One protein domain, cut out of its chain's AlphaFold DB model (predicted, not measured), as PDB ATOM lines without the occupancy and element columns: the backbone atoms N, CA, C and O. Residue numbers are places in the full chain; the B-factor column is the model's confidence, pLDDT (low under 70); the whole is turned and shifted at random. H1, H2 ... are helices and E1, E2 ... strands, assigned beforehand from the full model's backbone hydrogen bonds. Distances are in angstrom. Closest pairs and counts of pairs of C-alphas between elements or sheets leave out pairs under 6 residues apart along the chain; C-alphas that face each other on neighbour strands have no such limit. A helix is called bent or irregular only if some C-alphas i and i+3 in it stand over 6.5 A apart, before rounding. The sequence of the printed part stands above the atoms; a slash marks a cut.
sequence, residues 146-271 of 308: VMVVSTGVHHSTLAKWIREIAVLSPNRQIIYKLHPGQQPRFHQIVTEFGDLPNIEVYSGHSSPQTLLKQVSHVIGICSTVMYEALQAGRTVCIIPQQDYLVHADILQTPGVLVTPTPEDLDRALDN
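What this domain is: This is residues 146 to 271 of the 308 residues of an uncharacterized protein of Citromicrobium sp (UniProt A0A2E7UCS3). A strongly twisted, wholly parallel sheet of six strands, in the order E3 E2 E1 E4 E5 E6, is the middle of three layers, with H1, H2 and H6 over one face and H4 over the other. The printed part has 126 residues with six named strands and six named helices, in the order E1 H1 E2 H2 E3 H3 E4 H4 E5 H5 E6 H6, mixed in class. It is compact, with a radius of gyration of the C-alphas of 13.2 A, and spans 37 by 28 by 28 A.

Where its parts are: E1, residues 146 to 150, begins at C-alpha 146 at (-7.598, 13.636, 22.115). H1, residues 155 to 168, is 19.6 A long, and E2 is residues 174 to 178. H2, residues 180 to 192, is 18.1 A long and irregular: C-alphas 184 and 187 are 8.0 A apart. E3, residues 199 to 202, and H3, residues 208 to 211, precede E4, residues 215 to 220, 13.8 A long. H4 is residues 225 to 232, E5 235 to 238, H5 244 to 247 and E6 256 to 258. H6, residues 262 to 269, ends at C-alpha 269 at (-10.902, 14.134, 29.463).

How they stand to each other: N 148 and O 175 of E1 and E2 are 2.8 A apart, as are N 176 and O 200 of E2 and E3; N 147 and O 217 of E1 and E4 are 2.9 A apart, N 237 and O 218 of E5 and E4 2.8 A, and N 257 and O 236 of E6 and E5 2.8 A. E1 H1 E2, E2 H2 E3, E4 H4 E5 and E5 H5 E6 are strand-helix-strand units, parallel neighbours with a helix between; E3 H3 E4 is split by E2 and E1; each crossover is right-handed. H1 has a height over the sheet of 8.5 A, H2 7.6 A, H6 9.3 A, and H4, on the opposite face, 8.6 A. Closest C-alphas include Val 190 of H2 and Val 201 of E3, 6.0 A, and Met 226 of H4 and Val 236 of E5, 6.3 A. H1 and H6 touch at Trp 161 and Pro 262, their closest C-alphas, 6.1 A apart. H3 and H5 only graze the sheet, H5 only just on it with 5 pairs of C-alphas within 10 A. Every O i to N i+4 pair is within hydrogen-bond range in H4 and H6, 9 of 10 in H1 and 4 of 9 in H2, which has 8 of 10 O i to N i+3 pairs within range; H3 and H5 are too short for an i+4 pair.

The domain as a whole: The C-alphas farthest apart, of Asp 195 and Asp 249, are 37.2 A apart. The printed part has no cut and no long link. Its mean pLDDT is 94.7, and no printed residue is under 70.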
ATOM      1  N   VAL A 146      -8.732  13.366  21.227       96.88
ATOM      2  CA  VAL A 146      -7.598  13.636  22.115       96.88
ATOM      3  C   VAL A 146      -6.320  13.462  21.320       96.88
ATOM      4  O   VAL A 146      -6.195  12.489  20.588       96.88
ATOM      5  N   MET A 147      -5.370  14.385  21.433       97.75
ATOM      6  CA  MET A 147      -4.066  14.232  20.791       97.75
ATOM      7  C   MET A 147      -2.993  13.925  21.822       97.75
ATOM      8  O   MET A 147      -2.811  14.675  22.767       97.75
ATOM      9  N   VAL A 148      -2.233  12.863  21.601       98.19
ATOM     10  CA  VAL A 148      -1.048  12.522  22.387       98.19
ATOM     11  C   VAL A 148       0.179  12.960  21.609       98.19
ATOM     12  O   VAL A 148       0.342  12.574  20.453       98.19
ATOM     13  N   VAL A 149       1.056  13.739  22.234       97.31
ATOM     14  CA  VAL A 149       2.307  14.196  21.621       97.31
ATOM     15  C   VAL A 149       3.445  13.292  22.077       97.31
ATOM     16  O   VAL A 149       3.918  13.384  23.208       97.31
ATOM     17  N   SER A 150       3.877  12.396  21.190       96.00
ATOM     18  CA  SER A 150       4.940  11.428  21.456       96.00
ATOM     19  C   SER A 150       6.307  11.961  21.040       96.00
ATOM     20  O   SER A 150       6.438  12.637  20.018       96.00
ATOM     21  N   THR A 151       7.338  11.606  21.808       92.69
ATOM     22  CA  THR A 151       8.748  11.743  21.423       92.69
ATOM     23  C   THR A 151       9.470  10.410  21.621       92.69
ATOM     24  O   THR A 151       8.980   9.518  22.313       92.69
ATOM     25  N   GLY A 152      10.666  10.260  21.041       92.56
ATOM     26  CA  GLY A 152      11.437   9.019  21.155       92.56
ATOM     27  C   GLY A 152      11.745   8.610  22.602       92.56
ATOM     28  O   GLY A 152      11.624   7.431  22.927       92.56
ATOM     29  N   VAL A 153      12.094   9.573  23.462       93.00
ATOM     30  CA  VAL A 153      12.449   9.335  24.876       93.00
ATOM     31  C   VAL A 153      11.231   9.125  25.777       93.00
ATOM     32  O   VAL A 153      11.350   8.496  26.826       93.00
ATOM     33  N   HIS A 154      10.061   9.618  25.366       95.94
ATOM     34  CA  HIS A 154       8.812   9.525  26.133       95.94
ATOM     35  C   HIS A 154       7.902   8.381  25.670       95.94
ATOM     36  O   HIS A 154       6.958   8.035  26.376       95.94
ATOM     37  N   HIS A 155       8.161   7.783  24.497       96.19
ATOM     38  CA  HIS A 155       7.255   6.822  23.852       96.19
ATOM     39  C   HIS A 155       6.874   5.645  24.744       96.19
ATOM     40  O   HIS A 155       5.700   5.324  24.834       96.19
ATOM     41  N   SER A 156       7.838   4.998  25.400       96.12
ATOM     42  CA  SER A 156       7.563   3.809  26.217       96.12
ATOM     43  C   SER A 156       6.658   4.115  27.412       96.12
ATOM     44  O   SER A 156       5.821   3.289  27.770       96.12
ATOM     45  N   THR A 157       6.815   5.292  28.016       96.62
ATOM     46  CA  THR A 157       5.948   5.781  29.089       96.62
ATOM     47  C   THR A 157       4.564   6.105  28.539       96.62
ATOM     48  O   THR A 157       3.570   5.563  29.015       96.62
ATOM     49  N   LEU A 158       4.500   6.936  27.494       97.31
ATOM     50  CA  LEU A 158       3.246   7.376  26.885       97.31
ATOM     51  C   LEU A 158       2.425   6.205  26.343       97.31
ATOM     52  O   LEU A 158       1.226   6.154  26.575       97.31
ATOM     53  N   ALA A 159       3.043   5.237  25.670       97.25
ATOM     54  CA  ALA A 159       2.328   4.107  25.084       97.25
ATOM     55  C   ALA A 159       1.596   3.260  26.136       97.25
ATOM     56  O   ALA A 159       0.460   2.852  25.900       97.25
ATOM     57  N   LYS A 160       2.202   3.054  27.315       96.88
ATOM     58  CA  LYS A 160       1.556   2.350  28.436       96.88
ATOM     59  C   LYS A 160       0.324   3.104  28.926       96.88
ATOM     60  O   LYS A 160      -0.767   2.549  28.936       96.88
ATOM     61  N   TRP A 161       0.501   4.388  29.227       97.12
ATOM     62  CA  TRP A 161      -0.577   5.266  29.677       97.12
ATOM     63  C   TRP A 161      -1.730   5.321  28.682       97.12
ATOM     64  O   TRP A 161      -2.886   5.153  29.045       97.12
ATOM     65  N   ILE A 162      -1.423   5.527  27.405       97.06
ATOM     66  CA  ILE A 162      -2.444   5.711  26.377       97.06
ATOM     67  C   ILE A 162      -3.175   4.412  26.049       97.06
ATOM     68  O   ILE A 162      -4.359   4.468  25.735       97.06
ATOM     69  N   ARG A 163      -2.534   3.245  26.187       97.81
ATOM     70  CA  ARG A 163      -3.248   1.963  26.128       97.81
ATOM     71  C   ARG A 163      -4.295   1.858  27.241       97.81
ATOM     72  O   ARG A 163      -5.401   1.411  26.965       97.81
ATOM     73  N   GLU A 164      -3.972   2.268  28.466       97.38
ATOM     74  CA  GLU A 164      -4.931   2.257  29.581       97.38
ATOM     75  C   GLU A 164      -6.083   3.243  29.334       97.38
ATOM     76  O   GLU A 164      -7.248   2.860  29.421       97.38
ATOM     77  N   ILE A 165      -5.774   4.468  28.896       97.25
ATOM     78  CA  ILE A 165      -6.788   5.469  28.526       97.25
ATOM     79  C   ILE A 165      -7.684   4.992  27.386       97.25
ATOM     80  O   ILE A 165      -8.893   5.183  27.434       97.25
ATOM     81  N   ALA A 166      -7.128   4.340  26.366       97.31
ATOM     82  CA  ALA A 166      -7.919   3.833  25.251       97.31
ATOM     83  C   ALA A 166      -8.972   2.803  25.693       97.31
ATOM     84  O   ALA A 166     -10.030   2.723  25.070       97.31
ATOM     85  N   VAL A 167      -8.697   2.050  26.766       96.88
ATOM     86  CA  VAL A 167      -9.629   1.087  27.369       96.88
ATOM     87  C   VAL A 167     -10.629   1.768  28.307       96.88
ATOM     88  O   VAL A 167     -11.797   1.389  28.297       96.88
ATOM     89  N   LEU A 168     -10.195   2.758  29.097       95.88
ATOM     90  CA  LEU A 168     -11.064   3.511  30.014       95.88
ATOM     91  C   LEU A 168     -12.068   4.400  29.261       95.88
ATOM     92  O   LEU A 168     -13.244   4.435  29.618       95.88
ATOM     93  N   SER A 169     -11.639   5.026  28.161       93.50
ATOM     94  CA  SER A 169     -12.455   5.923  27.334       93.50
ATOM     95  C   SER A 169     -12.640   5.377  25.897       93.50
ATOM     96  O   SER A 169     -12.232   6.012  24.918       93.50
ATOM     97  N   PRO A 170     -13.306   4.218  25.697       94.56
ATOM     98  CA  PRO A 170     -13.375   3.543  24.390       94.56
ATOM     99  C   PRO A 170     -14.123   4.352  23.316       94.56
ATOM    100  O   PRO A 170     -13.903   4.169  22.120       94.56
ATOM    101  N   ASN A 171     -14.990   5.280  23.733       92.62
ATOM    102  CA  ASN A 171     -15.736   6.165  22.835       92.62
ATOM    103  C   ASN A 171     -14.926   7.397  22.391       92.62
ATOM    104  O   ASN A 171     -15.353   8.126  21.495       92.62
ATOM    105  N   ARG A 172     -13.764   7.650  23.004       93.94
ATOM    106  CA  ARG A 172     -12.909   8.794  22.696       93.94
ATOM    107  C   ARG A 172     -11.876   8.392  21.650       93.94
ATOM    108  O   ARG A 172     -11.106   7.459  21.844       93.94
ATOM    109  N   GLN A 173     -11.850   9.120  20.541       97.44
ATOM    110  CA  GLN A 173     -10.853   8.930  19.488       97.44
ATOM    111  C   GLN A 173      -9.532   9.599  19.878       97.44
ATOM    112  O   GLN A 173      -9.514  10.777  20.249       97.44
ATOM    113  N   ILE A 174      -8.430   8.864  19.759       98.06
ATOM    114  CA  ILE A 174      -7.086   9.271  20.167       98.06
ATOM    115  C   ILE A 174      -6.191   9.375  18.931       98.06
ATOM    116  O   ILE A 174      -5.970   8.413  18.205       98.06
ATOM    117  N   ILE A 175      -5.629  10.557  18.715       97.88
ATOM    118  CA  ILE A 175      -4.573  10.825  17.744       97.88
ATOM    119  C   ILE A 175      -3.235  10.635  18.458       97.88
ATOM    120  O   ILE A 175      -2.839  11.476  19.262       97.88
ATOM    121  N   TYR A 176      -2.504   9.568  18.151       97.88
ATOM    122  CA  TYR A 176      -1.143   9.374  18.651       97.88
ATOM    123  C   TYR A 176      -0.140  10.014  17.688       97.88
ATOM    124  O   TYR A 176       0.241   9.440  16.664       97.88
ATOM    125  N   LYS A 177       0.263  11.253  17.979       97.12
ATOM    126  CA  LYS A 177       1.101  12.067  17.100       97.12
ATOM    127  C   LYS A 177       2.585  11.847  17.382       97.12
ATOM    128  O   LYS A 177       3.089  12.216  18.439       97.12
ATOM    129  N   LEU A 178       3.308  11.330  16.393       95.75
ATOM    130  CA  LEU A 178       4.753  11.113  16.473       95.75
ATOM    131  C   LEU A 178       5.558  12.399  16.250       95.75
ATOM    132  O   LEU A 178       5.229  13.218  15.376       95.75
ATOM    133  N   HIS A 179       6.673  12.522  16.971       92.25
ATOM    134  CA  HIS A 179       7.738  13.470  16.663       92.25
ATOM    135  C   HIS A 179       8.392  13.113  15.313       92.25
ATOM    136  O   HIS A 179       8.540  11.925  15.012       92.25
ATOM    137  N   PRO A 180       8.859  14.085  14.498       89.94
ATOM    138  CA  PRO A 180       9.533  13.796  13.226       89.94
ATOM    139  C   PRO A 180      10.679  12.778  13.342       89.94
ATOM    140  O   PRO A 180      10.812  11.892  12.502       89.94
ATOM    141  N   GLY A 181      11.450  12.833  14.432       89.81
ATOM    142  CA  GLY A 181      12.532  11.877  14.713       89.81
ATOM    143  C   GLY A 181      12.085  10.424  14.951       89.81
ATOM    144  O   GLY A 181      12.911   9.521  14.898       89.81
ATOM    145  N   GLN A 182      10.794  10.170  15.186       92.69
ATOM    146  CA  GLN A 182      10.236   8.819  15.335       92.69
ATOM    147  C   GLN A 182       9.754   8.218  14.010       92.69
ATOM    148  O   GLN A 182       9.310   7.072  14.005       92.69
ATOM    149  N   GLN A 183       9.865   8.938  12.886       91.88
ATOM    150  CA  GLN A 183       9.432   8.439  11.577       91.88
ATOM    151  C   GLN A 183       9.949   7.036  11.217       91.88
ATOM    152  O   GLN A 183       9.148   6.217  10.765       91.88
ATOM    153  N   PRO A 184      11.223   6.682  11.484       94.12
ATOM    154  CA  PRO A 184      11.715   5.330  11.214       94.12
ATOM    155  C   PRO A 184      10.948   4.215  11.949       94.12
ATOM    156  O   PRO A 184      10.983   3.066  11.521       94.12
ATOM    157  N   ARG A 185      10.246   4.539  13.044       93.69
ATOM    158  CA  ARG A 185       9.471   3.598  13.870       93.69
ATOM    159  C   ARG A 185       7.966   3.635  13.590       93.69
ATOM    160  O   ARG A 185       7.225   2.945  14.279       93.69
ATOM    161  N   PHE A 186       7.503   4.398  12.597       95.25
ATOM    162  CA  PHE A 186       6.071   4.597  12.334       95.25
ATOM    163  C   PHE A 186       5.282   3.279  12.251       95.25
ATOM    164  O   PHE A 186       4.371   3.067  13.043       95.25
ATOM    165  N   HIS A 187       5.677   2.361  11.362       96.25
ATOM    166  CA  HIS A 187       4.979   1.081  11.183       96.25
ATOM    167  C   HIS A 187       5.015   0.204  12.440       96.25
ATOM    168  O   HIS A 187       4.037  -0.463  12.749       96.25
ATOM    169  N   GLN A 188       6.124   0.229  13.187       96.94
ATOM    170  CA  GLN A 188       6.233  -0.497  14.452       96.94
ATOM    171  C   GLN A 188       5.199   0.014  15.462       96.94
ATOM    172  O   GLN A 188       4.536  -0.789  16.108       96.94
ATOM    173  N   ILE A 189       5.057   1.337  15.577       96.69
ATOM    174  CA  ILE A 189       4.131   1.972  16.521       96.69
ATOM    175  C   ILE A 189       2.672   1.769  16.086       96.69
ATOM    176  O   ILE A 189       1.813   1.543  16.928       96.69
ATOM    177  N   VAL A 190       2.384   1.788  14.779       97.31
ATOM    178  CA  VAL A 190       1.055   1.420  14.256       97.31
ATOM    179  C   VAL A 190       0.688  -0.006  14.673       97.31
ATOM    180  O   VAL A 190      -0.401  -0.227  15.187       97.31
ATOM    181  N   THR A 191       1.605  -0.962  14.508       97.75
ATOM    182  CA  THR A 191       1.382  -2.352  14.933       97.75
ATOM    183  C   THR A 191       1.219  -2.476  16.451       97.75
ATOM    184  O   THR A 191       0.393  -3.262  16.903       97.75
ATOM    185  N   GLU A 192       1.968  -1.698  17.241       97.25
ATOM    186  CA  GLU A 192       1.901  -1.687  18.714       97.25
ATOM    187  C   GLU A 192       0.506  -1.324  19.251       97.25
ATOM    188  O   GLU A 192       0.086  -1.864  20.276       97.25
ATOM    189  N   PHE A 193      -0.220  -0.450  18.545       98.06
ATOM    190  CA  PHE A 193      -1.586  -0.041  18.885       98.06
ATOM    191  C   PHE A 193      -2.668  -0.728  18.035       98.06
ATOM    192  O   PHE A 193      -3.833  -0.346  18.106       98.06
ATOM    193  N   GLY A 194      -2.314  -1.733  17.227       96.75
ATOM    194  CA  GLY A 194      -3.224  -2.333  16.243       96.75
ATOM    195  C   GLY A 194      -4.447  -3.050  16.831       96.75
ATOM    196  O   GLY A 194      -5.415  -3.286  16.113       96.75
ATOM    197  N   ASP A 195      -4.427  -3.389  18.120       97.12
ATOM    198  CA  ASP A 195      -5.551  -3.976  18.857       97.12
ATOM    199  C   ASP A 195      -6.501  -2.934  19.479       97.12
ATOM    200  O   ASP A 195      -7.522  -3.311  20.051       97.12
ATOM    201  N   LEU A 196      -6.195  -1.636  19.361       97.94
ATOM    202  CA  LEU A 196      -6.961  -0.538  19.955       97.94
ATOM    203  C   LEU A 196      -7.624   0.313  18.852       97.94
ATOM    204  O   LEU A 196      -6.988   1.206  18.292       97.94
ATOM    205  N   PRO A 197      -8.911   0.075  18.528       96.75
ATOM    206  CA  PRO A 197      -9.566   0.677  17.360       96.75
ATOM    207  C   PRO A 197      -9.820   2.186  17.485       96.75
ATOM    208  O   PRO A 197     -10.167   2.833  16.499       96.75
ATOM    209  N   ASN A 198      -9.685   2.753  18.684       97.81
ATOM    210  CA  ASN A 198      -9.831   4.180  18.952       97.81
ATOM    211  C   ASN A 198      -8.495   4.942  18.955       97.81
ATOM    212  O   ASN A 198      -8.504   6.133  19.259       97.81
ATOM    213  N   ILE A 199      -7.371   4.304  18.603       98.31
ATOM    214  CA  ILE A 199      -6.077   4.974  18.418       98.31
ATOM    215  C   ILE A 199      -5.729   5.049  16.929       98.31
ATOM    216  O   ILE A 199      -5.645   4.043  16.233       98.31
ATOM    217  N   GLU A 200      -5.429   6.256  16.457       96.94
ATOM    218  CA  GLU A 200      -4.902   6.509  15.119       96.94
ATOM    219  C   GLU A 200      -3.508   7.147  15.224       96.94
ATOM    220  O   GLU A 200      -3.331   8.198  15.846       96.94
ATOM    221  N   VAL A 201      -2.493   6.519  14.622       96.88
ATOM    222  CA  VAL A 201      -1.103   7.003  14.682       96.88
ATOM    223  C   VAL A 201      -0.822   7.963  13.530       96.88
ATOM    224  O   VAL A 201      -0.900   7.593  12.360       96.88
ATOM    225  N   TYR A 202      -0.406   9.186  13.859       94.12
ATOM    226  CA  TYR A 202      -0.047  10.214  12.883       94.12
ATOM    227  C   TYR A 202       1.455  10.465  12.863       94.12
ATOM    228  O   TYR A 202       2.103  10.640  13.895       94.12
ATOM    229  N   SER A 203       2.009  10.556  11.659       85.94
ATOM    230  CA  SER A 203       3.437  10.771  11.444       85.94
ATOM    231  C   SER A 203       3.799  12.258  11.295       85.94
ATOM    232  O   SER A 203       2.972  13.154  11.489       85.94
ATOM    233  N   GLY A 204       5.062  12.558  10.985       71.94
ATOM    234  CA  GLY A 204       5.592  13.920  10.830       71.94
ATOM    235  C   GLY A 204       4.983  14.745   9.685       71.94
ATOM    236  O   GLY A 204       5.198  15.950   9.659       71.94
ATOM    237  N   HIS A 205       4.218  14.141   8.768       74.38
ATOM    238  CA  HIS A 205       3.605  14.858   7.638       74.38
ATOM    239  C   HIS A 205       2.380  15.698   8.025       74.38
ATOM    240  O   HIS A 205       2.023  16.626   7.307       74.38
ATOM    241  N   SER A 206       1.731  15.389   9.148       81.31
ATOM    242  CA  SER A 206       0.644  16.211   9.687       81.31
ATOM    243  C   SER A 206       1.208  17.216  10.684       81.31
ATOM    244  O   SER A 206       1.865  16.817  11.648       81.31
ATOM    245  N   SER A 207       0.962  18.511  10.476       89.00
ATOM    246  CA  SER A 207       1.397  19.521  11.443       89.00
ATOM    247  C   SER A 207       0.530  19.463  12.709       89.00
ATOM    248  O   SER A 207      -0.679  19.221  12.601       89.00
ATOM    249  N   PRO A 208       1.099  19.710  13.905       90.94
ATOM    250  CA  PRO A 208       0.313  19.840  15.129       90.94
ATOM    251  C   PRO A 208      -0.842  20.833  14.972       90.94
ATOM    252  O   PRO A 208      -1.976  20.495  15.303       90.94
ATOM    253  N   GLN A 209      -0.613  21.997  14.349       89.69
ATOM    254  CA  GLN A 209      -1.659  23.018  14.175       89.69
ATOM    255  C   GLN A 209      -2.863  22.530  13.360       89.69
ATOM    256  O   GLN A 209      -3.995  22.952  13.599       89.69
ATOM    257  N   THR A 210      -2.642  21.631  12.398       91.12
ATOM    258  CA  THR A 210      -3.739  21.040  11.620       91.12
ATOM    259  C   THR A 210      -4.596  20.124  12.492       91.12
ATOM    260  O   THR A 210      -5.824  20.156  12.401       91.12
ATOM    261  N   LEU A 211      -3.961  19.347  13.368       94.00
ATOM    262  CA  LEU A 211      -4.629  18.406  14.269       94.00
ATOM    263  C   LEU A 211      -5.313  19.121  15.446       94.00
ATOM    264  O   LEU A 211      -6.384  18.694  15.871       94.00
ATOM    265  N   LEU A 212      -4.781  20.268  15.892       94.31
ATOM    266  CA  LEU A 212      -5.363  21.109  16.952       94.31
ATOM    267  C   LEU A 212      -6.794  21.602  16.658       94.31
ATOM    268  O   LEU A 212      -7.502  22.031  17.572       94.31
ATOM    269  N   LYS A 213      -7.236  21.541  15.396       92.38
ATOM    270  CA  LYS A 213      -8.611  21.864  14.972       92.38
ATOM    271  C   LYS A 213      -9.622  20.759  15.282       92.38
ATOM    272  O   LYS A 213     -10.818  21.020  15.255       92.38
ATOM    273  N   GLN A 214      -9.156  19.534  15.515       92.94
ATOM    274  CA  GLN A 214      -9.998  18.343  15.669       92.94
ATOM    275  C   GLN A 214     -10.053  17.839  17.112       92.94
ATOM    276  O   GLN A 214     -10.761  16.870  17.393       92.94
ATOM    277  N   VAL A 215      -9.269  18.445  18.005       94.88
ATOM    278  CA  VAL A 215      -9.017  17.913  19.344       94.88
ATOM    279  C   VAL A 215      -9.524  18.862  20.415       94.88
ATOM    280  O   VAL A 215      -9.508  20.079  20.239       94.88
ATOM    281  N   SER A 216      -9.959  18.285  21.525       94.56
ATOM    282  CA  SER A 216     -10.366  18.987  22.745       94.56
ATOM    283  C   SER A 216      -9.209  19.079  23.744       94.56
ATOM    284  O   SER A 216      -9.018  20.111  24.386       94.56
ATOM    285  N   HIS A 217      -8.406  18.011  23.815       96.56
ATOM    286  CA  HIS A 217      -7.327  17.834  24.781       96.56
ATOM    287  C   HIS A 217      -6.023  17.444  24.089       96.56
ATOM    288  O   HIS A 217      -6.024  16.725  23.082       96.56
ATOM    289  N   VAL A 218      -4.909  17.878  24.669       97.44
ATOM    290  CA  VAL A 218      -3.562  17.460  24.283       97.44
ATOM    291  C   VAL A 218      -2.856  16.848  25.484       97.44
ATOM    292  O   VAL A 218      -2.756  17.476  26.528       97.44
ATOM    293  N   ILE A 219      -2.359  15.625  25.332       98.06
ATOM    294  CA  ILE A 219      -1.658  14.865  26.366       98.06
ATOM    295  C   ILE A 219      -0.178  14.785  26.006       98.06
ATOM    296  O   ILE A 219       0.175  14.500  24.858       98.06
ATOM    297  N   GLY A 220       0.702  14.958  26.984       97.44
ATOM    298  CA  GLY A 220       2.110  14.621  26.810       97.44
ATOM    299  C   GLY A 220       2.919  14.725  28.095       97.44
ATOM    300  O   GLY A 220       2.383  14.976  29.171       97.44
ATOM    301  N   ILE A 221       4.231  14.543  27.951       96.94
ATOM    302  CA  ILE A 221       5.212  14.748  29.027       96.94
ATOM    303  C   ILE A 221       5.964  16.061  28.811       96.94
ATOM    304  O   ILE A 221       5.952  16.928  29.675       96.94
ATOM    305  N   CYS A 222       6.589  16.214  27.640       93.81
ATOM    306  CA  CYS A 222       7.399  17.378  27.295       93.81
ATOM    307  C   CYS A 222       7.300  17.678  25.786       93.81
ATOM    308  O   CYS A 222       7.651  16.831  24.960       93.81
ATOM    309  N   SER A 223       6.777  18.853  25.403       95.00
ATOM    310  CA  SER A 223       6.758  19.312  24.000       95.00
ATOM    311  C   SER A 223       6.374  20.788  23.830       95.00
ATOM    312  O   SER A 223       5.471  21.280  24.504       95.00
ATOM    313  N   THR A 224       6.938  21.464  22.820       95.62
ATOM    314  CA  THR A 224       6.466  22.786  22.353       95.62
ATOM    315  C   THR A 224       4.975  22.783  21.985       95.62
ATOM    316  O   THR A 224       4.289  23.782  22.198       95.62
ATOM    317  N   VAL A 225       4.444  21.645  21.515       96.38
ATOM    318  CA  VAL A 225       3.033  21.500  21.108       96.38
ATOM    319  C   VAL A 225       2.065  21.769  22.264       96.38
ATOM    320  O   VAL A 225       0.929  22.161  22.020       96.38
ATOM    321  N   MET A 226       2.494  21.617  23.521       96.81
ATOM    322  CA  MET A 226       1.659  21.957  24.679       96.81
ATOM    323  C   MET A 226       1.318  23.451  24.727       96.81
ATOM    324  O   MET A 226       0.175  23.823  24.972       96.81
ATOM    325  N   TYR A 227       2.282  24.314  24.411       97.25
ATOM    326  CA  TYR A 227       2.065  25.759  24.345       97.25
ATOM    327  C   TYR A 227       1.178  26.114  23.152       97.25
ATOM    328  O   TYR A 227       0.278  26.943  23.273       97.25
ATOM    329  N   GLU A 228       1.387  25.454  22.005       97.00
ATOM    330  CA  GLU A 228       0.535  25.639  20.822       97.00
ATOM    331  C   GLU A 228      -0.918  25.263  21.147       97.00
ATOM    332  O   GLU A 228      -1.848  25.995  20.817       97.00
ATOM    333  N   ALA A 229      -1.116  24.147  21.849       96.62
ATOM    334  CA  ALA A 229      -2.420  23.668  22.277       96.62
ATOM    335  C   ALA A 229      -3.119  24.661  23.215       96.62
ATOM    336  O   ALA A 229      -4.260  25.041  22.953       96.62
ATOM    337  N   LEU A 230      -2.428  25.143  24.252       96.44
ATOM    338  CA  LEU A 230      -2.979  26.139  25.173       96.44
ATOM    339  C   LEU A 230      -3.345  27.443  24.459       96.44
ATOM    340  O   LEU A 230      -4.445  27.953  24.652       96.44
ATOM    341  N   GLN A 231      -2.473  27.964  23.590       96.38
ATOM    342  CA  GLN A 231      -2.772  29.177  22.823       96.38
ATOM    343  C   GLN A 231      -3.949  28.976  21.854       96.38
ATOM    344  O   GLN A 231      -4.777  29.873  21.666       96.38
ATOM    345  N   ALA A 232      -4.071  27.782  21.267       95.12
ATOM    346  CA  ALA A 232      -5.224  27.419  20.452       95.12
ATOM    347  C   ALA A 232      -6.524  27.320  21.271       95.12
ATOM    348  O   ALA A 232      -7.598  27.328  20.670       95.12
ATOM    349  N   GLY A 233      -6.445  27.268  22.605       94.44
ATOM    350  CA  GLY A 233      -7.574  27.116  23.518       94.44
ATOM    351  C   GLY A 233      -7.901  25.654  23.825       94.44
ATOM    352  O   GLY A 233      -9.078  25.308  23.903       94.44
ATOM    353  N   ARG A 234      -6.905  24.763  23.883       95.00
ATOM    354  CA  ARG A 234      -7.073  23.340  24.236       95.00
ATOM    355  C   ARG A 234      -6.610  23.075  25.648       95.00
ATOM    356  O   ARG A 234      -5.617  23.650  26.086       95.00
ATOM    357  N   THR A 235      -7.307  22.169  26.320       96.00
ATOM    358  CA  THR A 235      -6.850  21.651  27.605       96.00
ATOM    359  C   THR A 235      -5.583  20.836  27.375       96.00
ATOM    360  O   THR A 235      -5.526  20.010  26.459       96.00
ATOM    361  N   VAL A 236      -4.564  21.055  28.195       97.19
ATOM    362  CA  VAL A 236      -3.324  20.282  28.179       97.19
ATOM    363  C   VAL A 236      -3.256  19.420  29.426       97.19
ATOM    364  O   VAL A 236      -3.285  19.938  30.538       97.19
ATOM    365  N   CYS A 237      -3.123  18.112  29.235       97.44
ATOM    366  CA  CYS A 237      -2.899  17.152  30.305       97.44
ATOM    367  C   CYS A 237      -1.417  16.752  30.330       97.44
ATOM    368  O   CYS A 237      -0.906  16.157  29.376       97.44
ATOM    369  N   ILE A 238      -0.725  17.084  31.418       97.56
ATOM    370  CA  ILE A 238       0.694  16.794  31.623       97.56
ATOM    371  C   ILE A 238       0.824  15.563  32.511       97.56
ATOM    372  O   ILE A 238       0.383  15.559  33.661       97.56
ATOM    373  N   ILE A 239       1.492  14.537  31.991       97.94
ATOM    374  CA  ILE A 239       1.880  13.361  32.769       97.94
ATOM    375  C   ILE A 239       3.167  13.712  33.538       97.94
ATOM    376  O   ILE A 239       4.185  13.988  32.896       97.94
ATOM    377  N   PRO A 240       3.169  13.696  34.888       96.94
ATOM    378  CA  PRO A 240       4.295  14.155  35.701       96.94
ATOM    379  C   PRO A 240       5.401  13.093  35.816       96.94
ATOM    380  O   PRO A 240       5.756  12.644  36.904       96.94
ATOM    381  N   GLN A 241       5.936  12.657  34.676       95.88
ATOM    382  CA  GLN A 241       7.050  11.714  34.589       95.88
ATOM    383  C   GLN A 241       8.244  12.337  33.865       95.88
ATOM    384  O   GLN A 241       8.100  13.290  33.107       95.88
ATOM    385  N   GLN A 242       9.431  11.765  34.074       93.75
ATOM    386  CA  GLN A 242      10.661  12.176  33.391       93.75
ATOM    387  C   GLN A 242      10.925  13.688  33.566       93.75
ATOM    388  O   GLN A 242      10.943  14.193  34.684       93.75
ATOM    389  N   ASP A 243      11.140  14.407  32.472       92.62
ATOM    390  CA  ASP A 243      11.525  15.814  32.389       92.62
ATOM    391  C   ASP A 243      10.332  16.782  32.271       92.62
ATOM    392  O   ASP A 243      10.505  17.911  31.817       92.62
ATOM    393  N   TYR A 244       9.125  16.398  32.715       94.62
ATOM    394  CA  TYR A 244       7.922  17.248  32.630       94.62
ATOM    395  C   TYR A 244       8.068  18.633  33.292       94.62
ATOM    396  O   TYR A 244       7.381  19.578  32.909       94.62
ATOM    397  N   LEU A 245       8.977  18.780  34.268       93.94
ATOM    398  CA  LEU A 245       9.264  20.056  34.942       93.94
ATOM    399  C   LEU A 245       9.833  21.131  34.005       93.94
ATOM    400  O   LEU A 245       9.884  22.299  34.382       93.94
ATOM    401  N   VAL A 246      10.196  20.781  32.769       92.19
ATOM    402  CA  VAL A 246      10.442  21.763  31.705       92.19
ATOM    403  C   VAL A 246       9.257  22.715  31.492       92.19
ATOM    404  O   VAL A 246       9.471  23.851  31.084       92.19
ATOM    405  N   HIS A 247       8.039  22.280  31.834       95.12
ATOM    406  CA  HIS A 247       6.796  23.049  31.753       95.12
ATOM    407  C   HIS A 247       6.440  23.803  33.041       95.12
ATOM    408  O   HIS A 247       5.291  24.214  33.211       95.12
ATOM    409  N   ALA A 248       7.384  23.973  33.977       93.94
ATOM    410  CA  ALA A 248       7.148  24.668  35.248       93.94
ATOM    411  C   ALA A 248       6.510  26.063  35.077       93.94
ATOM    412  O   ALA A 248       5.729  26.494  35.923       93.94
ATOM    413  N   ASP A 249       6.803  26.731  33.964       93.81
ATOM    414  CA  ASP A 249       6.275  28.033  33.553       93.81
ATOM    415  C   ASP A 249       4.774  28.030  33.202       93.81
ATOM    416  O   ASP A 249       4.143  29.086  33.245       93.81
ATOM    417  N   ILE A 250       4.183  26.868  32.898       94.75
ATOM    418  CA  ILE A 250       2.763  26.740  32.535       94.75
ATOM    419  C   ILE A 250       1.936  25.875  33.490       94.75
ATOM    420  O   ILE A 250       0.716  25.889  33.366       94.75
ATOM    421  N   LEU A 251       2.534  25.181  34.469       94.75
ATOM    422  CA  LEU A 251       1.804  24.258  35.364       94.75
ATOM    423  C   LEU A 251       0.617  24.895  36.108       94.75
ATOM    424  O   LEU A 251      -0.310  24.188  36.485       94.75
ATOM    425  N   GLN A 252       0.645  26.213  36.328       92.56
ATOM    426  CA  GLN A 252      -0.422  26.969  37.002       92.56
ATOM    427  C   GLN A 252      -1.338  27.736  36.028       92.56
ATOM    428  O   GLN A 252      -2.151  28.558  36.446       92.56
ATOM    429  N   THR A 253      -1.199  27.511  34.720       93.25
ATOM    430  CA  THR A 253      -1.986  28.209  33.694       93.25
ATOM    431  C   THR A 253      -3.384  27.592  33.571       93.25
ATOM    432  O   THR A 253      -3.495  26.367  33.477       93.25
ATOM    433  N   PRO A 254      -4.467  28.394  33.499       93.94
ATOM    434  CA  PRO A 254      -5.808  27.881  33.221       93.94
ATOM    435  C   PRO A 254      -5.851  27.052  31.932       93.94
ATOM    436  O   PRO A 254      -5.438  27.524  30.869       93.94
ATOM    437  N   GLY A 255      -6.363  25.826  32.032       93.44
ATOM    438  CA  GLY A 255      -6.359  24.848  30.944       93.44
ATOM    439  C   GLY A 255      -5.224  23.823  31.015       93.44
ATOM    440  O   GLY A 255      -5.223  22.905  30.202       93.44
ATOM    441  N   VAL A 256      -4.293  23.929  31.969       96.12
ATOM    442  CA  VAL A 256      -3.284  22.893  32.247       96.12
ATOM    443  C   VAL A 256      -3.735  22.017  33.409       96.12
ATOM    444  O   VAL A 256      -4.092  22.516  34.473       96.12
ATOM    445  N   LEU A 257      -3.696  20.702  33.208       95.94
ATOM    446  CA  LEU A 257      -4.027  19.685  34.199       95.94
ATOM    447  C   LEU A 257      -2.831  18.748  34.359       95.94
ATOM    448  O   LEU A 257      -2.391  18.134  33.391       95.94
ATOM    449  N   VAL A 258      -2.296  18.618  35.570       96.62
ATOM    450  CA  VAL A 258      -1.291  17.590  35.871       96.62
ATOM    451  C   VAL A 258      -2.031  16.321  36.272       96.62
ATOM    452  O   VAL A 258      -2.838  16.360  37.198       96.62
ATOM    453  N   THR A 259      -1.771  15.212  35.581       96.38
ATOM    454  CA  THR A 259      -2.511  13.949  35.737       96.38
ATOM    455  C   THR A 259      -1.558  12.831  36.187       96.38
ATOM    456  O   THR A 259      -0.905  12.228  35.332       96.38
ATOM    457  N   PRO A 260      -1.402  12.587  37.508       96.56
ATOM    458  CA  PRO A 260      -0.462  11.607  38.070       96.56
ATOM    459  C   PRO A 260      -0.784  10.136  37.805       96.56
ATOM    460  O   PRO A 260       0.150   9.329  37.805       96.56
ATOM    461  N   THR A 261      -2.045   9.790  37.525       96.94
ATOM    462  CA  THR A 261      -2.449   8.429  37.121       96.94
ATOM    463  C   THR A 261      -3.305   8.409  35.845       96.94
ATOM    464  O   THR A 261      -3.871   9.440  35.463       96.94
ATOM    465  N   PRO A 262      -3.434   7.251  35.167       96.44
ATOM    466  CA  PRO A 262      -4.371   7.079  34.057       96.44
ATOM    467  C   PRO A 262      -5.824   7.409  34.427       96.44
ATOM    468  O   PRO A 262      -6.529   8.012  33.628       96.44
ATOM    469  N   GLU A 263      -6.273   7.119  35.647       95.62
ATOM    470  CA  GLU A 263      -7.619   7.483  36.113       95.62
ATOM    471  C   GLU A 263      -7.784   8.998  36.300       95.62
ATOM    472  O   GLU A 263      -8.846   9.552  36.013       95.62
ATOM    473  N   ASP A 264      -6.745   9.702  36.764       96.00
ATOM    474  CA  ASP A 264      -6.749  11.170  36.803       96.00
ATOM    475  C   ASP A 264      -6.854  11.760  35.398       96.00
ATOM    476  O   ASP A 264      -7.576  12.733  35.175       96.00
ATOM    477  N   LEU A 265      -6.136  11.155  34.452       96.06
ATOM    478  CA  LEU A 265      -6.147  11.560  33.058       96.06
ATOM    479  C   LEU A 265      -7.505  11.295  32.400       96.06
ATOM    480  O   LEU A 265      -8.015  12.196  31.746       96.06
ATOM    481  N   ASP A 266      -8.119  10.134  32.619       95.50
ATOM    482  CA  ASP A 266      -9.471   9.813  32.139       95.50
ATOM    483  C   ASP A 266     -10.504  10.830  32.657       95.50
ATOM    484  O   ASP A 266     -11.179  11.486  31.864       95.50
ATOM    485  N   ARG A 267     -10.514  11.106  33.972       94.25
ATOM    486  CA  ARG A 267     -11.380  12.146  34.569       94.25
ATOM    487  C   ARG A 267     -11.131  13.545  34.005       94.25
ATOM    488  O   ARG A 267     -12.044  14.374  33.973       94.25
ATOM    489  N   ALA A 268      -9.899  13.843  33.600       93.44
ATOM    490  CA  ALA A 268      -9.565  15.110  32.965       93.44
ATOM    491  C   ALA A 268     -10.162  15.223  31.552       93.44
ATOM    492  O   ALA A 268     -10.513  16.327  31.147       93.44
ATOM    493  N   LEU A 269     -10.331  14.116  30.817       92.19
ATOM    494  CA  LEU A 269     -10.902  14.134  29.463       92.19
ATOM    495  C   LEU A 269     -12.388  14.511  29.435       92.19
ATOM    496  O   LEU A 269     -12.848  15.075  28.436       92.19
ATOM    497  N   ASP A 270     -13.109  14.252  30.526       86.69
ATOM    498  CA  ASP A 270     -14.502  14.671  30.711       86.69
ATOM    499  C   ASP A 270     -14.629  16.167  31.041       86.69
ATOM    500  O   ASP A 270     -15.688  16.772  30.863       86.69
ATOM    501  N   ASN A 271     -13.542  16.798  31.494       79.25
ATOM    502  CA  ASN A 271     -13.527  18.176  31.964       79.25
ATOM    503  C   ASN A 271     -12.731  19.076  31.015       79.25
ATOM    504  O   ASN A 271     -11.537  19.319  31.188       79.25
TER     505      ASN A 271